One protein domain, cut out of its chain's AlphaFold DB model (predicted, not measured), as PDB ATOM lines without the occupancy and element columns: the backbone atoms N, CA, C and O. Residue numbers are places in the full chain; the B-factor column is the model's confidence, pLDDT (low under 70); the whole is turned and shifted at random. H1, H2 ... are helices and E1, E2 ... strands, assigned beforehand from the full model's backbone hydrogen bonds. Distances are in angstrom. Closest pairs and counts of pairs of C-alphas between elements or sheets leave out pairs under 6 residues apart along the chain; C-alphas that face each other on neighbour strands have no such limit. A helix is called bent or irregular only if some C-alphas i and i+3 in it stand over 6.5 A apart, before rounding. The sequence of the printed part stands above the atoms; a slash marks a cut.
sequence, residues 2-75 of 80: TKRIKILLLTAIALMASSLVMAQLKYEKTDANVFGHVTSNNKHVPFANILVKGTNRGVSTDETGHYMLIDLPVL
ATOM      1  N   THR A   2      18.006  45.790 -22.047       85.44
ATOM      2  CA  THR A   2      17.307  46.574 -21.004       85.44
ATOM      3  C   THR A   2      16.476  47.764 -21.508       85.44
ATOM      4  O   THR A   2      15.392  48.008 -20.988       85.44
ATOM      5  N   LYS A   3      16.921  48.490 -22.546       80.12
ATOM      6  CA  LYS A   3      16.170  49.634 -23.110       80.12
ATOM      7  C   LYS A   3      14.827  49.227 -23.735       80.12
ATOM      8  O   LYS A   3      13.835  49.909 -23.522       80.12
ATOM      9  N   ARG A   4      14.781  48.097 -24.454       88.69
ATOM     10  CA  ARG A   4      13.545  47.584 -25.082       88.69
ATOM     11  C   ARG A   4      12.530  47.129 -24.030       88.69
ATOM     12  O   ARG A   4      11.355  47.437 -24.156       88.69
ATOM     13  N   ILE A   5      13.003  46.490 -22.958       92.31
ATOM     14  CA  ILE A   5      12.169  46.083 -21.814       92.31
ATOM     15  C   ILE A   5      11.568  47.309 -21.109       92.31
ATOM     16  O   ILE A   5      10.377  47.324 -20.823       92.31
ATOM     17  N   LYS A   6      12.359  48.368 -20.888       90.81
ATOM     18  CA  LYS A   6      11.860  49.621 -20.295       90.81
ATOM     19  C   LYS A   6      10.794  50.299 -21.160       90.81
ATOM     20  O   LYS A   6       9.813  50.791 -20.617       90.81
ATOM     21  N   ILE A   7      10.971  50.297 -22.484       94.44
ATOM     22  CA  ILE A   7       9.979  50.844 -23.423       94.44
ATOM     23  C   ILE A   7       8.673  50.046 -23.345       94.44
ATOM     24  O   ILE A   7       7.617  50.650 -23.198       94.44
ATOM     25  N   LEU A   8       8.744  48.710 -23.354       94.50
ATOM     26  CA  LEU A   8       7.560  47.852 -23.243       94.50
ATOM     27  C   LEU A   8       6.806  48.064 -21.919       94.50
ATOM     28  O   LEU A   8       5.581  48.181 -21.918       94.50
ATOM     29  N   LEU A   9       7.532  48.185 -20.802       94.94
ATOM     30  CA  LEU A   9       6.940  48.482 -19.493       94.94
ATOM     31  C   LEU A   9       6.249  49.852 -19.473       94.94
ATOM     32  O   LEU A   9       5.116  49.954 -19.010       94.94
ATOM     33  N   LEU A  10       6.884  50.890 -20.024       94.75
ATOM     34  CA  LEU A  10       6.288  52.227 -20.126       94.75
ATOM     35  C   LEU A  10       5.015  52.225 -20.981       94.75
ATOM     36  O   LEU A  10       4.019  52.832 -20.590       94.75
ATOM     37  N   THR A  11       5.012  51.511 -22.111       93.12
ATOM     38  CA  THR A  11       3.818  51.411 -22.964       93.12
ATOM     39  C   THR A  11       2.673  50.669 -22.280       93.12
ATOM     40  O   THR A  11       1.528  51.099 -22.385       93.12
ATOM     41  N   ALA A  12       2.966  49.604 -21.525       92.94
ATOM     42  CA  ALA A  12       1.951  48.860 -20.780       92.94
ATOM     43  C   ALA A  12       1.320  49.713 -19.666       92.94
ATOM     44  O   ALA A  12       0.100  49.721 -19.512       92.94
ATOM     45  N   ILE A  13       2.136  50.492 -18.946       92.38
ATOM     46  CA  ILE A  13       1.659  51.424 -17.915       92.38
ATOM     47  C   ILE A  13       0.777  52.517 -18.534       92.38
ATOM     48  O   ILE A  13      -0.285  52.821 -17.996       92.38
ATOM     49  N   ALA A  14       1.171  53.076 -19.684       88.69
ATOM     50  CA  ALA A  14       0.383  54.092 -20.383       88.69
ATOM     51  C   ALA A  14      -0.982  53.553 -20.862       88.69
ATOM     52  O   ALA A  14      -2.005  54.217 -20.695       88.69
ATOM     53  N   LEU A  15      -1.014  52.326 -21.395       86.81
ATOM     54  CA  LEU A  15      -2.253  51.643 -21.784       86.81
ATOM     55  C   LEU A  15      -3.172  51.409 -20.578       86.81
ATOM     56  O   LEU A  15      -4.356  51.740 -20.639       86.81
ATOM     57  N   MET A  16      -2.635  50.927 -19.453       84.06
ATOM     58  CA  MET A  16      -3.412  50.751 -18.219       84.06
ATOM     59  C   MET A  16      -3.961  52.082 -17.685       84.06
ATOM     60  O   MET A  16      -5.139  52.157 -17.334       84.06
ATOM     61  N   ALA A  17      -3.162  53.153 -17.698       81.81
ATOM     62  CA  ALA A  17      -3.594  54.480 -17.260       81.81
ATOM     63  C   ALA A  17      -4.762  55.036 -18.097       81.81
ATOM     64  O   ALA A  17      -5.680  55.644 -17.549       81.81
ATOM     65  N   SER A  18      -4.774  54.781 -19.410       74.94
ATOM     66  CA  SER A  18      -5.852  55.244 -20.297       74.94
ATOM     67  C   SER A  18      -7.217  54.611 -19.982       74.94
ATOM     68  O   SER A  18      -8.247  55.274 -20.097       74.94
ATOM     69  N   SER A  19      -7.238  53.363 -19.497       71.50
ATOM     70  CA  SER A  19      -8.482  52.669 -19.129       71.50
ATOM     71  C   SER A  19      -9.187  53.277 -17.905       71.50
ATOM     72  O   SER A  19     -10.412  53.218 -17.810       71.50
ATOM     73  N   LEU A  20      -8.441  53.936 -17.009       68.88
ATOM     74  CA  LEU A  20      -8.986  54.582 -15.809       68.88
ATOM     75  C   LEU A  20      -9.783  55.858 -16.131       68.88
ATOM     76  O   LEU A  20     -10.708  56.204 -15.398       68.88
ATOM     77  N   VAL A  21      -9.457  56.547 -17.230       64.75
ATOM     78  CA  VAL A  21     -10.119  57.804 -17.630       64.75
ATOM     79  C   VAL A  21     -11.529  57.551 -18.179       64.75
ATOM     80  O   VAL A  21     -12.433  58.351 -17.951       64.75
ATOM     81  N   MET A  22     -11.757  56.413 -18.840       59.62
ATOM     82  CA  MET A  22     -13.043  56.091 -19.476       59.62
ATOM     83  C   MET A  22     -14.128  55.614 -18.494       59.62
ATOM     84  O   MET A  22     -15.295  55.526 -18.867       59.62
ATOM     85  N   ALA A  23     -13.777  55.317 -17.239       59.34
ATOM     86  CA  ALA A  23     -14.689  54.714 -16.263       59.34
ATOM     87  C   ALA A  23     -15.551  55.721 -15.471       59.34
ATOM     88  O   ALA A  23     -16.324  55.320 -14.601       59.34
ATOM     89  N   GLN A  24     -15.450  57.026 -15.735       60.22
ATOM     90  CA  GLN A  24     -16.075  58.049 -14.892       60.22
ATOM     91  C   GLN A  24     -17.473  58.468 -15.375       60.22
ATOM     92  O   GLN A  24     -17.708  59.634 -15.688       60.22
ATOM     93  N   LEU A  25     -18.437  57.542 -15.385       64.00
ATOM     94  CA  LEU A  25     -19.839  57.965 -15.292       64.00
ATOM     95  C   LEU A  25     -20.058  58.514 -13.879       64.00
ATOM     96  O   LEU A  25     -20.056  57.766 -12.902       64.00
ATOM     97  N   LYS A  26     -20.186  59.838 -13.763       71.62
ATOM     98  CA  LYS A  26     -20.509  60.485 -12.492       71.62
ATOM     99  C   LYS A  26     -21.996  60.308 -12.218       71.62
ATOM    100  O   LYS A  26     -22.836  60.789 -12.976       71.62
ATOM    101  N   TYR A  27     -22.297  59.611 -11.134       78.19
ATOM    102  CA  TYR A  27     -23.635  59.510 -10.577       78.19
ATOM    103  C   TYR A  27     -23.725  60.429  -9.366       78.19
ATOM    104  O   TYR A  27     -22.873  60.359  -8.478       78.19
ATOM    105  N   GLU A  28     -24.752  61.265  -9.321       83.94
ATOM    106  CA  GLU A  28     -25.111  61.985  -8.106       83.94
ATOM    107  C   GLU A  28     -26.056  61.128  -7.272       83.94
ATOM    108  O   GLU A  28     -27.003  60.528  -7.791       83.94
ATOM    109  N   LYS A  29     -25.757  61.041  -5.972       86.12
ATOM    110  CA  LYS A  29     -26.668  60.436  -5.004       86.12
ATOM    111  C   LYS A  29     -27.874  61.351  -4.858       86.12
ATOM    112  O   LYS A  29     -27.710  62.559  -4.706       86.12
ATOM    113  N   THR A  30     -29.055  60.757  -4.867       89.88
ATOM    114  CA  THR A  30     -30.311  61.449  -4.588       89.88
ATOM    115  C   THR A  30     -31.127  60.608  -3.614       89.88
ATOM    116  O   THR A  30     -30.788  59.449  -3.377       89.88
ATOM    117  N   ASP A  31     -32.186  61.188  -3.069       93.50
ATOM    118  CA  ASP A  31     -33.195  60.541  -2.226       93.50
ATOM    119  C   ASP A  31     -34.405  60.039  -3.043       93.50
ATOM    120  O   ASP A  31     -35.476  59.757  -2.501       93.50
ATOM    121  N   ALA A  32     -34.259  59.933  -4.372       93.31
ATOM    122  CA  ALA A  32     -35.331  59.499  -5.257       93.31
ATOM    123  C   ALA A  32     -35.678  58.018  -5.040       93.31
ATOM    124  O   ALA A  32     -34.853  57.128  -5.262       93.31
ATOM    125  N   ASN A  33     -36.942  57.762  -4.700       95.38
ATOM    126  CA  ASN A  33     -37.484  56.425  -4.472       95.38
ATOM    127  C   ASN A  33     -38.565  56.097  -5.514       95.38
ATOM    128  O   ASN A  33     -39.402  56.938  -5.834       95.38
ATOM    129  N   VAL A  34     -38.573  54.866  -6.029       96.00
ATOM    130  CA  VAL A  34     -39.579  54.359  -6.977       96.00
ATOM    131  C   VAL A  34     -40.099  53.020  -6.476       96.00
ATOM    132  O   VAL A  34     -39.333  52.076  -6.308       96.00
ATOM    133  N   PHE A  35     -41.406  52.919  -6.277       97.44
ATOM    134  CA  PHE A  35     -42.081  51.706  -5.825       97.44
ATOM    135  C   PHE A  35     -43.302  51.420  -6.695       97.44
ATOM    136  O   PHE A  35     -43.822  52.313  -7.367       97.44
ATOM    137  N   GLY A  36     -43.755  50.171  -6.704       97.88
ATOM    138  CA  GLY A  36     -44.911  49.765  -7.492       97.88
ATOM    139  C   GLY A  36     -45.080  48.255  -7.529       97.88
ATOM    140  O   GLY A  36     -44.541  47.538  -6.689       97.88
ATOM    141  N   HIS A  37     -45.821  47.773  -8.523       98.25
ATOM    142  CA  HIS A  37     -46.017  46.349  -8.761       98.25
ATOM    143  C   HIS A  37     -46.011  46.019 -10.253       98.25
ATOM    144  O   HIS A  37     -46.378  46.844 -11.090       98.25
ATOM    145  N   VAL A  38     -45.626  44.790 -10.594       98.25
ATOM    146  CA  VAL A  38     -45.635  44.285 -11.974       98.25
ATOM    147  C   VAL A  38     -46.854  43.398 -12.175       98.25
ATOM    148  O   VAL A  38     -47.100  42.491 -11.380       98.25
ATOM    149  N   THR A  39     -47.611  43.645 -13.246       97.88
ATOM    150  CA  THR A  39     -48.771  42.829 -13.613       97.88
ATOM    151  C   THR A  39     -48.729  42.388 -15.072       97.88
ATOM    152  O   THR A  39     -48.189  43.068 -15.941       97.88
ATOM    153  N   SER A  40     -49.329  41.230 -15.342       97.81
ATOM    154  CA  SER A  40     -49.641  40.740 -16.684       97.81
ATOM    155  C   SER A  40     -51.063  40.196 -16.667       97.81
ATOM    156  O   SER A  40     -51.394  39.363 -15.823       97.81
ATOM    157  N   ASN A  41     -51.933  40.702 -17.546       97.06
ATOM    158  CA  ASN A  41     -53.363  40.358 -17.569       97.06
ATOM    159  C   ASN A  41     -54.043  40.504 -16.190       97.06
ATOM    160  O   ASN A  41     -54.712  39.588 -15.716       97.06
ATOM    161  N   ASN A  42     -53.823  41.644 -15.525       95.94
ATOM    162  CA  ASN A  42     -54.334  41.962 -14.183       95.94
ATOM    163  C   ASN A  42     -53.901  40.997 -13.060       95.94
ATOM    164  O   ASN A  42     -54.489  41.013 -11.982       95.94
ATOM    165  N   LYS A  43     -52.865  40.175 -13.273       97.75
ATOM    166  CA  LYS A  43     -52.271  39.318 -12.237       97.75
ATOM    167  C   LYS A  43     -50.871  39.791 -11.889       97.75
ATOM    168  O   LYS A  43     -50.102  40.114 -12.792       97.75
ATOM    169  N   HIS A  44     -50.545  39.807 -10.600       98.44
ATOM    170  CA  HIS A  44     -49.210  40.153 -10.122       98.44
ATOM    171  C   HIS A  44     -48.169  39.125 -10.568       98.44
ATOM    172  O   HIS A  44     -48.423  37.920 -10.549       98.44
ATOM    173  N   VAL A  45     -47.004  39.620 -10.985       98.25
ATOM    174  CA  VAL A  45     -45.893  38.796 -11.468       98.25
ATOM    175  C   VAL A  45     -44.783  38.790 -10.415       98.25
ATOM    176  O   VAL A  45     -44.140  39.829 -10.222       98.25
ATOM    177  N   PRO A  46     -44.536  37.655  -9.738       98.25
ATOM    178  CA  PRO A  46     -43.446  37.534  -8.782       98.25
ATOM    179  C   PRO A  46     -42.097  37.380  -9.492       98.25
ATOM    180  O   PRO A  46     -42.025  36.866 -10.611       98.25
ATOM    181  N   PHE A  47     -41.026  37.815  -8.828       98.12
ATOM    182  CA  PHE A  47     -39.634  37.680  -9.276       98.12
ATOM    183  C   PHE A  47     -39.322  38.291 -10.655       98.12
ATOM    184  O   PHE A  47     -38.345  37.920 -11.309       98.12
ATOM    185  N   ALA A  48     -40.128  39.252 -11.109       98.12
ATOM    186  CA  ALA A  48     -39.850  40.014 -12.317       98.12
ATOM    187  C   ALA A  48     -38.678  40.969 -12.064       98.12
ATOM    188  O   ALA A  48     -38.673  41.676 -11.061       98.12
ATOM    189  N   ASN A  49     -37.710  41.029 -12.981       98.00
ATOM    190  CA  ASN A  49     -36.556  41.923 -12.861       98.00
ATOM    191  C   ASN A  49     -36.860  43.308 -13.445       98.00
ATOM    192  O   ASN A  49     -37.151  43.436 -14.634       98.00
ATOM    193  N   ILE A  50     -36.718  44.348 -12.626       97.31
ATOM    194  CA  ILE A  50     -36.783  45.756 -13.022       97.31
ATOM    195  C   ILE A  50     -35.363  46.321 -13.032       97.31
ATOM    196  O   ILE A  50     -34.669  46.272 -12.018       97.31
ATOM    197  N   LEU A  51     -34.929  46.882 -14.165       95.25
ATOM    198  CA  LEU A  51     -33.618  47.518 -14.313       95.25
ATOM    199  C   LEU A  51     -33.770  48.995 -14.674       95.25
ATOM    200  O   LEU A  51     -34.523  49.349 -15.583       95.25
ATOM    201  N   VAL A  52     -33.005  49.859 -14.009       91.12
ATOM    202  CA  VAL A  52     -32.962  51.288 -14.327       91.12
ATOM    203  C   VAL A  52     -31.963  51.507 -15.459       91.12
ATOM    204  O   VAL A  52     -30.748  51.369 -15.286       91.12
ATOM    205  N   LYS A  53     -32.487  51.853 -16.639       87.06
ATOM    206  CA  LYS A  53     -31.701  52.049 -17.862       87.06
ATOM    207  C   LYS A  53     -30.554  53.038 -17.643       87.06
ATOM    208  O   LYS A  53     -30.749  54.128 -17.120       87.06
ATOM    209  N   GLY A  54     -29.365  52.671 -18.120       81.12
ATOM    210  CA  GLY A  54     -28.174  53.514 -18.000       81.12
ATOM    211  C   GLY A  54     -27.541  53.499 -16.609       81.12
ATOM    212  O   GLY A  54     -26.637  54.287 -16.366       81.12
ATOM    213  N   THR A  55     -27.989  52.609 -15.723       83.81
ATOM    214  CA  THR A  55     -27.386  52.349 -14.414       83.81
ATOM    215  C   THR A  55     -27.185  50.839 -14.237       83.81
ATOM    216  O   THR A  55     -27.697  50.040 -15.021       83.81
ATOM    217  N   ASN A  56     -26.473  50.433 -13.190       87.62
ATOM    218  CA  ASN A  56     -26.407  49.041 -12.734       87.62
ATOM    219  C   ASN A  56     -27.423  48.733 -11.614       87.62
ATOM    220  O   ASN A  56     -27.269  47.746 -10.896       87.62
ATOM    221  N   ARG A  57     -28.428  49.596 -11.418       91.75
ATOM    222  CA  ARG A  57     -29.432  49.466 -10.358       91.75
ATOM    223  C   ARG A  57     -30.635  48.695 -10.887       91.75
ATOM    224  O   ARG A  57     -31.133  48.960 -11.982       91.75
ATOM    225  N   GLY A  58     -31.123  47.769 -10.078       94.81
ATOM    226  CA  GLY A  58     -32.320  47.000 -10.358       94.81
ATOM    227  C   GLY A  58     -32.818  46.285  -9.111       94.81
ATOM    228  O   GLY A  58     -32.138  46.269  -8.085       94.81
ATOM    229  N   VAL A  59     -34.021  45.735  -9.206       97.88
ATOM    230  CA  VAL A  59     -34.686  44.978  -8.143       97.88
ATOM    231  C   VAL A  59     -35.569  43.909  -8.778       97.88
ATOM    232  O   VAL A  59     -36.053  44.094  -9.896       97.88
ATOM    233  N   SER A  60     -35.780  42.800  -8.079       98.38
ATOM    234  CA  SER A  60     -36.779  41.802  -8.458       98.38
ATOM    235  C   SER A  60     -38.045  42.013  -7.632       98.38
ATOM    236  O   SER A  60     -37.945  42.361  -6.454       98.38
ATOM    237  N   THR A  61     -39.225  41.813  -8.217       98.69
ATOM    238  CA  THR A  61     -40.463  41.831  -7.427       98.69
ATOM    239  C   THR A  61     -40.470  40.715  -6.384       98.69
ATOM    240  O   THR A  61     -39.898  39.643  -6.602       98.69
ATOM    241  N   ASP A  62     -41.128  40.962  -5.253       98.38
ATOM    242  CA  ASP A  62     -41.381  39.942  -4.235       98.38
ATOM    243  C   ASP A  62     -42.451  38.923  -4.683       98.38
ATOM    244  O   ASP A  62     -42.961  38.963  -5.806       98.38
ATOM    245  N   GLU A  63     -42.814  38.002  -3.789       98.19
ATOM    246  CA  GLU A  63     -43.834  36.967  -4.020       98.19
ATOM    247  C   GLU A  63     -45.225  37.535  -4.355       98.19
ATOM    248  O   GLU A  63     -46.039  36.861  -4.987       98.19
ATOM    249  N   THR A  64     -45.499  38.783  -3.967       97.94
ATOM    250  CA  THR A  64     -46.764  39.485  -4.227       97.94
ATOM    251  C   THR A  64     -46.704  40.365  -5.478       97.94
ATOM    252  O   THR A  64     -47.695  41.000  -5.835       97.94
ATOM    253  N   GLY A  65     -45.558  40.409  -6.165       98.31
ATOM    254  CA  GLY A  65     -45.335  41.206  -7.365       98.31
ATOM    255  C   GLY A  65     -45.023  42.681  -7.110       98.31
ATOM    256  O   GLY A  65     -45.067  43.458  -8.067       98.31
ATOM    257  N   HIS A  66     -44.705  43.074  -5.872       98.56
ATOM    258  CA  HIS A  66     -44.344  44.449  -5.511       98.56
ATOM    259  C   HIS A  66     -42.827  44.658  -5.539       98.56
ATOM    260  O   HIS A  66     -42.049  43.720  -5.372       98.56
ATOM    261  N   TYR A  67     -42.391  45.893  -5.784       98.44
ATOM    262  CA  TYR A  67     -40.981  46.273  -5.773       98.44
ATOM    263  C   TYR A  67     -40.767  47.663  -5.176       98.44
ATOM    264  O   TYR A  67     -41.651  48.522  -5.208       98.44
ATOM    265  N   MET A  68     -39.546  47.899  -4.695       98.00
ATOM    266  CA  MET A  68     -39.087  49.207  -4.246       98.00
ATOM    267  C   MET A  68     -37.609  49.403  -4.596       98.00
ATOM    268  O   MET A  68     -36.765  48.557  -4.310       98.00
ATOM    269  N   LEU A  69     -37.303  50.541  -5.208       96.50
ATOM    270  CA  LEU A  69     -35.965  51.059  -5.449       96.50
ATOM    271  C   LEU A  69     -35.809  52.328  -4.618       96.50
ATOM    272  O   LEU A  69     -36.584  53.265  -4.792       96.50
ATOM    273  N   ILE A  70     -34.808  52.352  -3.743       95.44
ATOM    274  CA  ILE A  70     -34.495  53.512  -2.905       95.44
ATOM    275  C   ILE A  70     -33.187  54.165  -3.329       95.44
ATOM    276  O   ILE A  70     -32.303  53.465  -3.834       95.44
ATOM    277  N   ASP A  71     -33.060  55.471  -3.105       93.75
ATOM    278  CA  ASP A  71     -31.854  56.270  -3.361       93.75
ATOM    279  C   ASP A  71     -31.301  56.079  -4.785       93.75
ATOM    280  O   ASP A  71     -30.143  55.684  -5.012       93.75
ATOM    281  N   LEU A  72     -32.166  56.252  -5.786       91.88
ATOM    282  CA  LEU A  72     -31.777  56.103  -7.183       91.88
ATOM    283  C   LEU A  72     -30.826  57.232  -7.608       91.88
ATOM    284  O   LEU A  72     -31.062  58.401  -7.314       91.88
ATOM    285  N   PRO A  73     -29.732  56.912  -8.317       87.25
ATOM    286  CA  PRO A  73     -28.795  57.928  -8.762       87.25
ATOM    287  C   PRO A  73     -29.293  58.657 -10.013       87.25
ATOM    288  O   PRO A  73     -29.984  58.075 -10.852       87.25
ATOM    289  N   VAL A  74     -28.829  59.890 -10.200       82.81
ATOM    290  CA  VAL A  74     -28.969  60.621 -11.469       82.81
ATOM    291  C   VAL A  74     -27.617  60.677 -12.175       82.81
ATOM    292  O   VAL A  74     -26.576  60.888 -11.550       82.81
ATOM    293  N   LEU A  75     -27.619  60.467 -13.494       76.19
ATOM    294  CA  LEU A  75     -26.432  60.651 -14.330       76.19
ATOM    295  C   LEU A  75     -26.106  62.143 -14.448       76.19
ATOM    296  O   LEU A  75     -26.891  62.919 -14.993       76.19
TER     297      LEU A  75
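AT A GLANCE: This is residues 2 to 75 of the 80 residues of the protein "Carboxypeptidase-like regulatory domain-containing protein" of Bacteroidales bacterium (UniProt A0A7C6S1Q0). One helix, H1, sticks out like a handle from a small body of two ribbons: the long, bent strand pair E1 and E4, and the short hairpin E2 and E3. The 74 printed residues, of mixed class, hold one named helix and four named strands, in the order H1, E1, E2, E3, E4; both two-stranded sheets are antiparallel. The whole is extended, with a radius of gyration of the C-alphas of 21.9 A and spans of 71 by 24 by 16 A, H1 making much of the length.

HOW THE PARTS SIT: H1, residues 2 to 21, stands free and is apart from E4, residues 66 to 75; 14 of its 16 O i to N i+4 pairs are within hydrogen-bond range. E1, residues 27 to 37, bends by 76 degrees at residue 30 and is antiparallel to E4 at 158 degrees, with N 34 and O 69 2.8 A apart. E2, residues 49 to 51, and E3, residues 58 to 60, form a hairpin, with N 50 and O 59 2.8 A apart. The closest C-alphas of E3 and E4, Ser 60 and Tyr 67, are 6.7 A apart.

IN THESE COORDINATES: H1 begins at C-alpha 2 (17.307, 46.574, -21.004) and is 29.8 A long; E1 measures 26.0 A. E2 and E3 measure 6.5 A and 7.1 A. E4, 25.7 A, ends at C-alpha 75 (-26.432, 60.651, -14.330).

THE WHOLE: The C-alphas of Thr 2 and Asn 42, the two farthest apart, are 72.1 A apart. The printed part has no cut; the link from E1 to E2 is long. Residues 20 to 25 have pLDDT under 70.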